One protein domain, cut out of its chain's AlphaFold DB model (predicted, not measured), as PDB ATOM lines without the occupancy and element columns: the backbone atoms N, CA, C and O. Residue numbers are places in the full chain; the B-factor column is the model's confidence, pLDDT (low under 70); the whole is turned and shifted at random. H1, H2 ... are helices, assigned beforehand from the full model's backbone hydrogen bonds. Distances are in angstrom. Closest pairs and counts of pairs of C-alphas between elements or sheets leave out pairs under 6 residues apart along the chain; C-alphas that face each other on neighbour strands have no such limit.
ATOM      1  N   SER A   2    -134.749  -4.413 -33.447       31.62
ATOM      2  CA  SER A   2    -134.154  -5.557 -32.743       31.62
ATOM      3  C   SER A   2    -134.655  -5.558 -31.302       31.62
ATOM      4  O   SER A   2    -134.751  -4.509 -30.666       31.62
ATOM      5  N   HIS A   3    -135.054  -6.728 -30.815       36.12
ATOM      6  CA  HIS A   3    -135.430  -6.917 -29.422       36.12
ATOM      7  C   HIS A   3    -134.171  -6.793 -28.560       36.12
ATOM      8  O   HIS A   3    -133.329  -7.688 -28.562       36.12
ATOM      9  N   SER A   4    -134.035  -5.690 -27.828       48.00
ATOM     10  CA  SER A   4    -133.050  -5.561 -26.761       48.00
ATOM     11  C   SER A   4    -133.349  -6.615 -25.693       48.00
ATOM     12  O   SER A   4    -134.371  -6.575 -25.013       48.00
ATOM     13  N   PHE A   5    -132.477  -7.615 -25.586       57.38
ATOM     14  CA  PHE A   5    -132.468  -8.557 -24.473       57.38
ATOM     15  C   PHE A   5    -132.177  -7.764 -23.193       57.38
ATOM     16  O   PHE A   5    -131.072  -7.259 -23.053       57.38
ATOM     17  N   GLU A   6    -133.142  -7.618 -22.286       58.03
ATOM     18  CA  GLU A   6    -132.976  -6.899 -21.013       58.03
ATOM     19  C   GLU A   6    -132.874  -7.883 -19.840       58.03
ATOM     20  O   GLU A   6    -133.614  -8.865 -19.765       58.03
ATOM     21  N   ILE A   7    -131.968  -7.616 -18.896       58.44
ATOM     22  CA  ILE A   7    -131.856  -8.341 -17.625       58.44
ATOM     23  C   ILE A   7    -132.384  -7.412 -16.534       58.44
ATOM     24  O   ILE A   7    -131.779  -6.380 -16.254       58.44
ATOM     25  N   ASN A   8    -133.513  -7.766 -15.914       61.94
ATOM     26  CA  ASN A   8    -134.163  -6.964 -14.865       61.94
ATOM     27  C   ASN A   8    -134.474  -5.510 -15.292       61.94
ATOM     28  O   ASN A   8    -134.302  -4.588 -14.500       61.94
ATOM     29  N   GLY A   9    -134.893  -5.303 -16.548       63.41
ATOM     30  CA  GLY A   9    -135.167  -3.969 -17.111       63.41
ATOM     31  C   GLY A   9    -133.914  -3.137 -17.404       63.41
ATOM     32  O   GLY A   9    -134.014  -1.950 -17.696       63.41
ATOM     33  N   ASN A  10    -132.733  -3.753 -17.308       64.75
ATOM     34  CA  ASN A  10    -131.441  -3.124 -17.524       64.75
ATOM     35  C   ASN A  10    -130.680  -3.800 -18.668       64.75
ATOM     36  O   ASN A  10    -130.868  -4.979 -18.986       64.75
ATOM     37  N   SER A  11    -129.765  -3.041 -19.259       74.12
ATOM     38  CA  SER A  11    -128.914  -3.507 -20.347       74.12
ATOM     39  C   SER A  11    -128.014  -4.676 -19.888       74.12
ATOM     40  O   SER A  11    -127.349  -4.560 -18.853       74.12
ATOM     41  N   PRO A  12    -127.934  -5.805 -20.622       74.00
ATOM     42  CA  PRO A  12    -127.228  -7.023 -20.199       74.00
ATOM     43  C   PRO A  12    -125.716  -6.813 -20.051       74.00
ATOM     44  O   PRO A  12    -125.046  -7.541 -19.323       74.00
ATOM     45  N   PHE A  13    -125.182  -5.772 -20.688       75.69
ATOM     46  CA  PHE A  13    -123.783  -5.350 -20.606       75.69
ATOM     47  C   PHE A  13    -123.391  -4.864 -19.215       75.69
ATOM     48  O   PHE A  13    -122.245  -5.048 -18.808       75.69
ATOM     49  N   LEU A  14    -124.342  -4.310 -18.455       79.75
ATOM     50  CA  LEU A  14    -124.104  -3.904 -17.070       79.75
ATOM     51  C   LEU A  14    -123.769  -5.111 -16.188       79.75
ATOM     52  O   LEU A  14    -123.084  -4.972 -15.182       79.75
ATOM     53  N   PHE A  15    -124.194  -6.309 -16.587       83.06
ATOM     54  CA  PHE A  15    -123.943  -7.544 -15.857       83.06
ATOM     55  C   PHE A  15    -122.684  -8.278 -16.338       83.06
ATOM     56  O   PHE A  15    -122.397  -9.368 -15.846       83.06
ATOM     57  N   LEU A  16    -121.909  -7.731 -17.281       84.06
ATOM     58  CA  LEU A  16    -120.694  -8.389 -17.757       84.06
ATOM     59  C   LEU A  16    -119.524  -8.228 -16.763       84.06
ATOM     60  O   LEU A  16    -119.254  -7.129 -16.261       84.06
ATOM     61  N   PRO A  17    -118.751  -9.300 -16.505       86.62
ATOM     62  CA  PRO A  17    -117.418  -9.196 -15.929       86.62
ATOM     63  C   PRO A  17    -116.522  -8.259 -16.752       86.62
ATOM     64  O   PRO A  17    -116.609  -8.222 -17.976       86.62
ATOM     65  N   GLU A  18    -115.606  -7.552 -16.088       84.69
ATOM     66  CA  GLU A  18    -114.762  -6.506 -16.690       84.69
ATOM     67  C   GLU A  18    -114.037  -6.964 -17.965       84.69
ATOM     68  O   GLU A  18    -114.048  -6.263 -18.971       84.69
ATOM     69  N   HIS A  19    -113.441  -8.157 -17.956       85.00
ATOM     70  CA  HIS A  19    -112.711  -8.682 -19.114       85.00
ATOM     71  C   HIS A  19    -113.622  -8.960 -20.325       85.00
ATOM     72  O   HIS A  19    -113.208  -8.717 -21.457       85.00
ATOM     73  N   LEU A  20    -114.861  -9.419 -20.098       85.88
ATOM     74  CA  LEU A  20    -115.842  -9.651 -21.164       85.88
ATOM     75  C   LEU A  20    -116.405  -8.336 -21.688       85.88
ATOM     76  O   LEU A  20    -116.528  -8.169 -22.896       85.88
ATOM     77  N   LEU A  21    -116.675  -7.382 -20.794       85.75
ATOM     78  CA  LEU A  21    -117.113  -6.042 -21.168       85.75
ATOM     79  C   LEU A  21    -116.084  -5.355 -22.073       85.75
ATOM     80  O   LEU A  21    -116.434  -4.843 -23.129       85.75
ATOM     81  N   ILE A  22    -114.803  -5.400 -21.707       85.31
ATOM     82  CA  ILE A  22    -113.724  -4.802 -22.502       85.31
ATOM     83  C   ILE A  22    -113.580  -5.499 -23.860       85.31
ATOM     84  O   ILE A  22    -113.481  -4.824 -24.883       85.31
ATOM     85  N   SER A  23    -113.635  -6.834 -23.893       85.94
ATOM     86  CA  SER A  23    -113.620  -7.607 -25.143       85.94
ATOM     87  C   SER A  23    -114.786  -7.233 -26.069       85.94
ATOM     88  O   SER A  23    -114.586  -6.985 -27.259       85.94
ATOM     89  N   PHE A  24    -115.990  -7.111 -25.501       86.25
ATOM     90  CA  PHE A  24    -117.187  -6.689 -26.219       86.25
ATOM     91  C   PHE A  24    -117.032  -5.288 -26.816       86.25
ATOM     92  O   PHE A  24    -117.208  -5.117 -28.020       86.25
ATOM     93  N   LEU A  25    -116.654  -4.296 -26.003       85.81
ATOM     94  CA  LEU A  25    -116.515  -2.908 -26.454       85.81
ATOM     95  C   LEU A  25    -115.464  -2.771 -27.565       85.81
ATOM     96  O   LEU A  25    -115.686  -2.055 -28.539       85.81
ATOM     97  N   ASN A  26    -114.358  -3.511 -27.476       83.75
ATOM     98  CA  ASN A  26    -113.346  -3.541 -28.531       83.75
ATOM     99  C   ASN A  26    -113.888  -4.076 -29.857       83.75
ATOM    100  O   ASN A  26    -113.678  -3.463 -30.899       83.75
ATOM    101  N   LYS A  27    -114.611  -5.198 -29.838       82.81
ATOM    102  CA  LYS A  27    -115.203  -5.780 -31.052       82.81
ATOM    103  C   LYS A  27    -116.324  -4.910 -31.615       82.81
ATOM    104  O   LYS A  27    -116.435  -4.748 -32.826       82.81
ATOM    105  N   ALA A  28    -117.112  -4.286 -30.743       80.69
ATOM    106  CA  ALA A  28    -118.181  -3.380 -31.141       80.69
ATOM    107  C   ALA A  28    -117.658  -2.097 -31.808       80.69
ATOM    108  O   ALA A  28    -118.402  -1.458 -32.555       80.69
ATOM    109  N   SER A  29    -116.392  -1.727 -31.576       79.06
ATOM    110  CA  SER A  29    -115.781  -0.503 -32.108       79.06
ATOM    111  C   SER A  29    -115.701  -0.447 -33.643       79.06
ATOM    112  O   SER A  29    -115.640   0.646 -34.210       79.06
ATOM    113  N   PHE A  30    -115.756  -1.586 -34.338       79.50
ATOM    114  CA  PHE A  30    -115.657  -1.641 -35.798       79.50
ATOM    115  C   PHE A  30    -116.994  -1.316 -36.481       79.50
ATOM    116  O   PHE A  30    -118.076  -1.694 -36.016       79.50
ATOM    117  N   ASP A  31    -116.941  -0.579 -37.589       66.81
ATOM    118  CA  ASP A  31    -118.138  -0.210 -38.348       66.81
ATOM    119  C   ASP A  31    -118.696  -1.458 -39.058       66.81
ATOM    120  O   ASP A  31    -117.941  -2.248 -39.615       66.81
ATOM    121  N   GLY A  32    -120.014  -1.679 -38.985       68.75
ATOM    122  CA  GLY A  32    -120.657  -2.900 -39.505       68.75
ATOM    123  C   GLY A  32    -120.629  -4.119 -38.571       68.75
ATOM    124  O   GLY A  32    -121.138  -5.168 -38.946       68.75
ATOM    125  N   ALA A  33    -120.082  -3.984 -37.360       72.31
ATOM    126  CA  ALA A  33    -120.110  -5.026 -36.334       72.31
ATOM    127  C   ALA A  33    -121.542  -5.491 -35.988       72.31
ATOM    128  O   ALA A  33    -122.365  -4.676 -35.556       72.31
ATOM    129  N   ASP A  34    -121.802  -6.796 -36.127       80.69
ATOM    130  CA  ASP A  34    -123.043  -7.448 -35.700       80.69
ATOM    131  C   ASP A  34    -123.014  -7.680 -34.181       80.69
ATOM    132  O   ASP A  34    -122.184  -8.415 -33.642       80.69
ATOM    133  N   ILE A  35    -123.916  -7.002 -33.471       75.44
ATOM    134  CA  ILE A  35    -123.981  -7.028 -32.006       75.44
ATOM    135  C   ILE A  35    -124.377  -8.415 -31.495       75.44
ATOM    136  O   ILE A  35    -123.865  -8.837 -30.457       75.44
ATOM    137  N   ASP A  36    -125.252  -9.124 -32.204       76.88
ATOM    138  CA  ASP A  36    -125.741 -10.436 -31.787       76.88
ATOM    139  C   ASP A  36    -124.652 -11.502 -31.980       76.88
ATOM    140  O   ASP A  36    -124.458 -12.373 -31.122       76.88
ATOM    141  N   GLU A  37    -123.872 -11.380 -33.057       81.44
ATOM    142  CA  GLU A  37    -122.695 -12.217 -33.302       81.44
ATOM    143  C   GLU A  37    -121.612 -11.976 -32.244       81.44
ATOM    144  O   GLU A  37    -121.152 -12.924 -31.602       81.44
ATOM    145  N   ILE A  38    -121.268 -10.711 -31.974       80.06
ATOM    146  CA  ILE A  38    -120.270 -10.357 -30.954       80.06
ATOM    147  C   ILE A  38    -120.727 -10.811 -29.569       80.06
ATOM    148  O   ILE A  38    -119.922 -11.326 -28.796       80.06
ATOM    149  N   MET A  39    -122.009 -10.647 -29.235       76.19
ATOM    150  CA  MET A  39    -122.551 -11.123 -27.962       76.19
ATOM    151  C   MET A  39    -122.415 -12.634 -27.824       76.19
ATOM    152  O   MET A  39    -122.026 -13.117 -26.762       76.19
ATOM    153  N   THR A  40    -122.695 -13.377 -28.891       80.25
ATOM    154  CA  THR A  40    -122.544 -14.836 -28.914       80.25
ATOM    155  C   THR A  40    -121.079 -15.246 -28.776       80.25
ATOM    156  O   THR A  40    -120.762 -16.169 -28.026       80.25
ATOM    157  N   GLU A  41    -120.173 -14.529 -29.437       81.75
ATOM    158  CA  GLU A  41    -118.735 -14.782 -29.383       81.75
ATOM    159  C   GLU A  41    -118.142 -14.476 -27.996       81.75
ATOM    160  O   GLU A  41    -117.394 -15.282 -27.444       81.75
ATOM    161  N   VAL A  42    -118.497 -13.331 -27.405       79.25
ATOM    162  CA  VAL A  42    -117.968 -12.875 -26.110       79.25
ATOM    163  C   VAL A  42    -118.531 -13.693 -24.950       79.25
ATOM    164  O   VAL A  42    -117.802 -14.000 -24.008       79.25
ATOM    165  N   LEU A  43    -119.817 -14.047 -24.991       74.44
ATOM    166  CA  LEU A  43    -120.456 -14.837 -23.935       74.44
ATOM    167  C   LEU A  43    -120.192 -16.341 -24.072       74.44
ATOM    168  O   LEU A  43    -120.330 -17.076 -23.090       74.44
ATOM    169  N   GLY A  44    -119.834 -16.814 -25.268       70.62
ATOM    170  CA  GLY A  44    -119.699 -18.235 -25.566       70.62
ATOM    171  C   GLY A  44    -120.950 -19.042 -25.184       70.62
ATOM    172  O   GLY A  44    -122.078 -18.548 -25.171       70.62
ATOM    173  N   THR A  45    -120.762 -20.316 -24.828       59.34
ATOM    174  CA  THR A  45    -121.853 -21.227 -24.428       59.34
ATOM    175  C   THR A  45    -122.279 -21.095 -22.959       59.34
ATOM    176  O   THR A  45    -123.301 -21.664 -22.571       59.34
ATOM    177  N   ARG A  46    -121.536 -20.351 -22.123       58.88
ATOM    178  CA  ARG A  46    -121.848 -20.135 -20.698       58.88
ATOM    179  C   ARG A  46    -121.912 -18.649 -20.368       58.88
ATOM    180  O   ARG A  46    -120.894 -17.980 -20.250       58.88
ATOM    181  N   ARG A  47    -123.128 -18.172 -20.110       65.19
ATOM    182  CA  ARG A  47    -123.410 -16.793 -19.701       65.19
ATOM    183  C   ARG A  47    -122.915 -16.545 -18.270       65.19
ATOM    184  O   ARG A  47    -123.589 -16.908 -17.308       65.19
ATOM    185  N   LEU A  48    -121.728 -15.959 -18.133       69.94
ATOM    186  CA  LEU A  48    -121.192 -15.482 -16.859       69.94
ATOM    187  C   LEU A  48    -121.656 -14.042 -16.636       69.94
ATOM    188  O   LEU A  48    -121.040 -13.107 -17.140       69.94
ATOM    189  N   PHE A  49    -122.745 -13.883 -15.889       80.06
ATOM    190  CA  PHE A  49    -123.241 -12.579 -15.462       80.06
ATOM    191  C   PHE A  49    -122.925 -12.331 -13.989       80.06
ATOM    192  O   PHE A  49    -122.894 -13.254 -13.175       80.06
ATOM    193  N   LEU A  50    -122.695 -11.067 -13.659       80.12
ATOM    194  CA  LEU A  50    -122.653 -10.576 -12.290       80.12
ATOM    195  C   LEU A  50    -124.046 -10.704 -11.659       80.12
ATOM    196  O   LEU A  50    -125.061 -10.661 -12.354       80.12
ATOM    197  N   SER A  51    -124.096 -10.856 -10.337       80.50
ATOM    198  CA  SER A  51    -125.360 -10.864  -9.586       80.50
ATOM    199  C   SER A  51    -126.023  -9.488  -9.540       80.50
ATOM    200  O   SER A  51    -127.244  -9.398  -9.444       80.50
ATOM    201  N   GLU A  52    -125.222  -8.428  -9.631       82.38
ATOM    202  CA  GLU A  52    -125.655  -7.032  -9.612       82.38
ATOM    203  C   GLU A  52    -125.097  -6.283 -10.834       82.38
ATOM    204  O   GLU A  52    -123.990  -6.601 -11.292       82.38
ATOM    205  N   PRO A  53    -125.848  -5.316 -11.394       83.00
ATOM    206  CA  PRO A  53    -125.370  -4.513 -12.511       83.00
ATOM    207  C   PRO A  53    -124.261  -3.558 -12.057       83.00
ATOM    208  O   PRO A  53    -124.351  -2.941 -10.998       83.00
ATOM    209  N   ARG A  54    -123.238  -3.381 -12.897       80.88
ATOM    210  CA  ARG A  54    -122.215  -2.345 -12.727       80.88
ATOM    211  C   ARG A  54    -122.831  -0.961 -12.839       80.88
ATOM    212  O   ARG A  54    -123.685  -0.712 -13.693       80.88
ATOM    213  N   HIS A  55    -122.296  -0.033 -12.058       80.12
ATOM    214  CA  HIS A  55    -122.537   1.383 -12.291       80.12
ATOM    215  C   HIS A  55    -121.735   1.873 -13.505       80.12
ATOM    216  O   HIS A  55    -120.610   1.429 -13.740       80.12
ATOM    217  N   GLU A  56    -122.272   2.842 -14.253       72.12
ATOM    218  CA  GLU A  56    -121.572   3.463 -15.395       72.12
ATOM    219  C   GLU A  56    -120.182   4.001 -15.008       72.12
ATOM    220  O   GLU A  56    -119.230   3.918 -15.782       72.12
ATOM    221  N   SER A  57    -120.038   4.459 -13.762       70.88
ATOM    222  CA  SER A  57    -118.777   4.877 -13.142       70.88
ATOM    223  C   SER A  57    -117.694   3.792 -13.139       70.88
ATOM    224  O   SER A  57    -116.511   4.060 -13.354       70.88
ATOM    225  N   GLU A  58    -118.082   2.545 -12.891       76.25
ATOM    226  CA  GLU A  58    -117.187   1.390 -12.835       76.25
ATOM    227  C   GLU A  58    -116.825   0.901 -14.235       76.25
ATOM    228  O   GLU A  58    -115.697   0.459 -14.474       76.25
ATOM    229  N   ILE A  59    -117.768   1.016 -15.173       78.88
ATOM    230  CA  ILE A  59    -117.535   0.745 -16.593       78.88
ATOM    231  C   ILE A  59    -116.508   1.737 -17.131       78.88
ATOM    232  O   ILE A  59    -115.507   1.322 -17.712       78.88
ATOM    233  N   LEU A  60    -116.689   3.027 -16.847       74.44
ATOM    234  CA  LEU A  60    -115.745   4.068 -17.224       74.44
ATOM    235  C   LEU A  60    -114.336   3.791 -16.687       74.44
ATOM    236  O   LEU A  60    -113.369   3.815 -17.446       74.44
TER     237      LEU A  60
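This is residues 2 to 60 of the 467 residues of an uncharacterized protein of Fusarium oxysporum f. sp. lycopersici (strain 4287 / CBS 123668 / FGSC 9935 / NRRL 34936) (UniProt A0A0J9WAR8). Two helices, H2 and H3, fold back on each other as a helical hairpin, and the short helices H1 and H4 lie near the H2 start of that hairpin, at the other end from its free turn, residues 29 to 34. A long loop, residues 44 to 55, leads from the end of H3 to H4, and residues 2 to 11, which hold no named element, run out and then turn back to H1. The printed part has 59 residues with four named helices, in the order H1, H2, H3, H4, and no named strand; its class is all helix, though under half of the residues, 29 of 59, are in named elements. The whole is compact, with a radius of gyration of the C-alphas of 11.3 A, and rounded, with spans of 30 by 24 by 21 A.

The printed part begins at Ser 2, with its C-alpha at (-134.154, -5.557, -32.743). H1, residues 12 to 15, is 5.5 A long from first to last C-alpha and begins at C-alpha 12, at (-127.228, -7.023, -20.199). H2, residues 18 to 28, is the longest helix, with 11 residues and 15.2 A. H3, residues 35 to 43, measures 11.8 A. H4, residues 56 to 60, measures 6.1 A and ends at C-alpha 60, at (-115.745, 4.068, -17.224).

H2 and H3 touch and form a helical hairpin, running opposite ways at a shallow tilt of 30 degrees. Their closest C-alphas are those of Phe 24 and Val 42, 6.2 A apart. H1 is close to H2 but not clearly touching it; the closest C-alphas, of Phe 13 and Leu 21, are 6.7 A apart. H4 is close but not clearly touching to H2, where the closest C-alphas are those of Glu 18 and Ile 59, 7.8 A apart. H4 is also close but not clearly touching to H1, where those of Leu 14 and Glu 56 are 8.0 A apart. H3 is apart from both H1 and H4. In H2, H3 and H4 every O i to N i+4 pair is within hydrogen-bond range; H1 is too short for such a pair, and its one O i to N i+3 pair is within range.

The two C-alphas farthest apart, those of Asp 31 and Ser 51, are 31.5 A apart. The printed part has no cut. The link from H1 to H2 is tight, that from H2 to H3 is short, and that from H3 to H4 is long, with 12 residues. The mean pLDDT of the printed part is 74.3; it is under 70 at residues 2 to 10, 31 to 32 and 45 to 48.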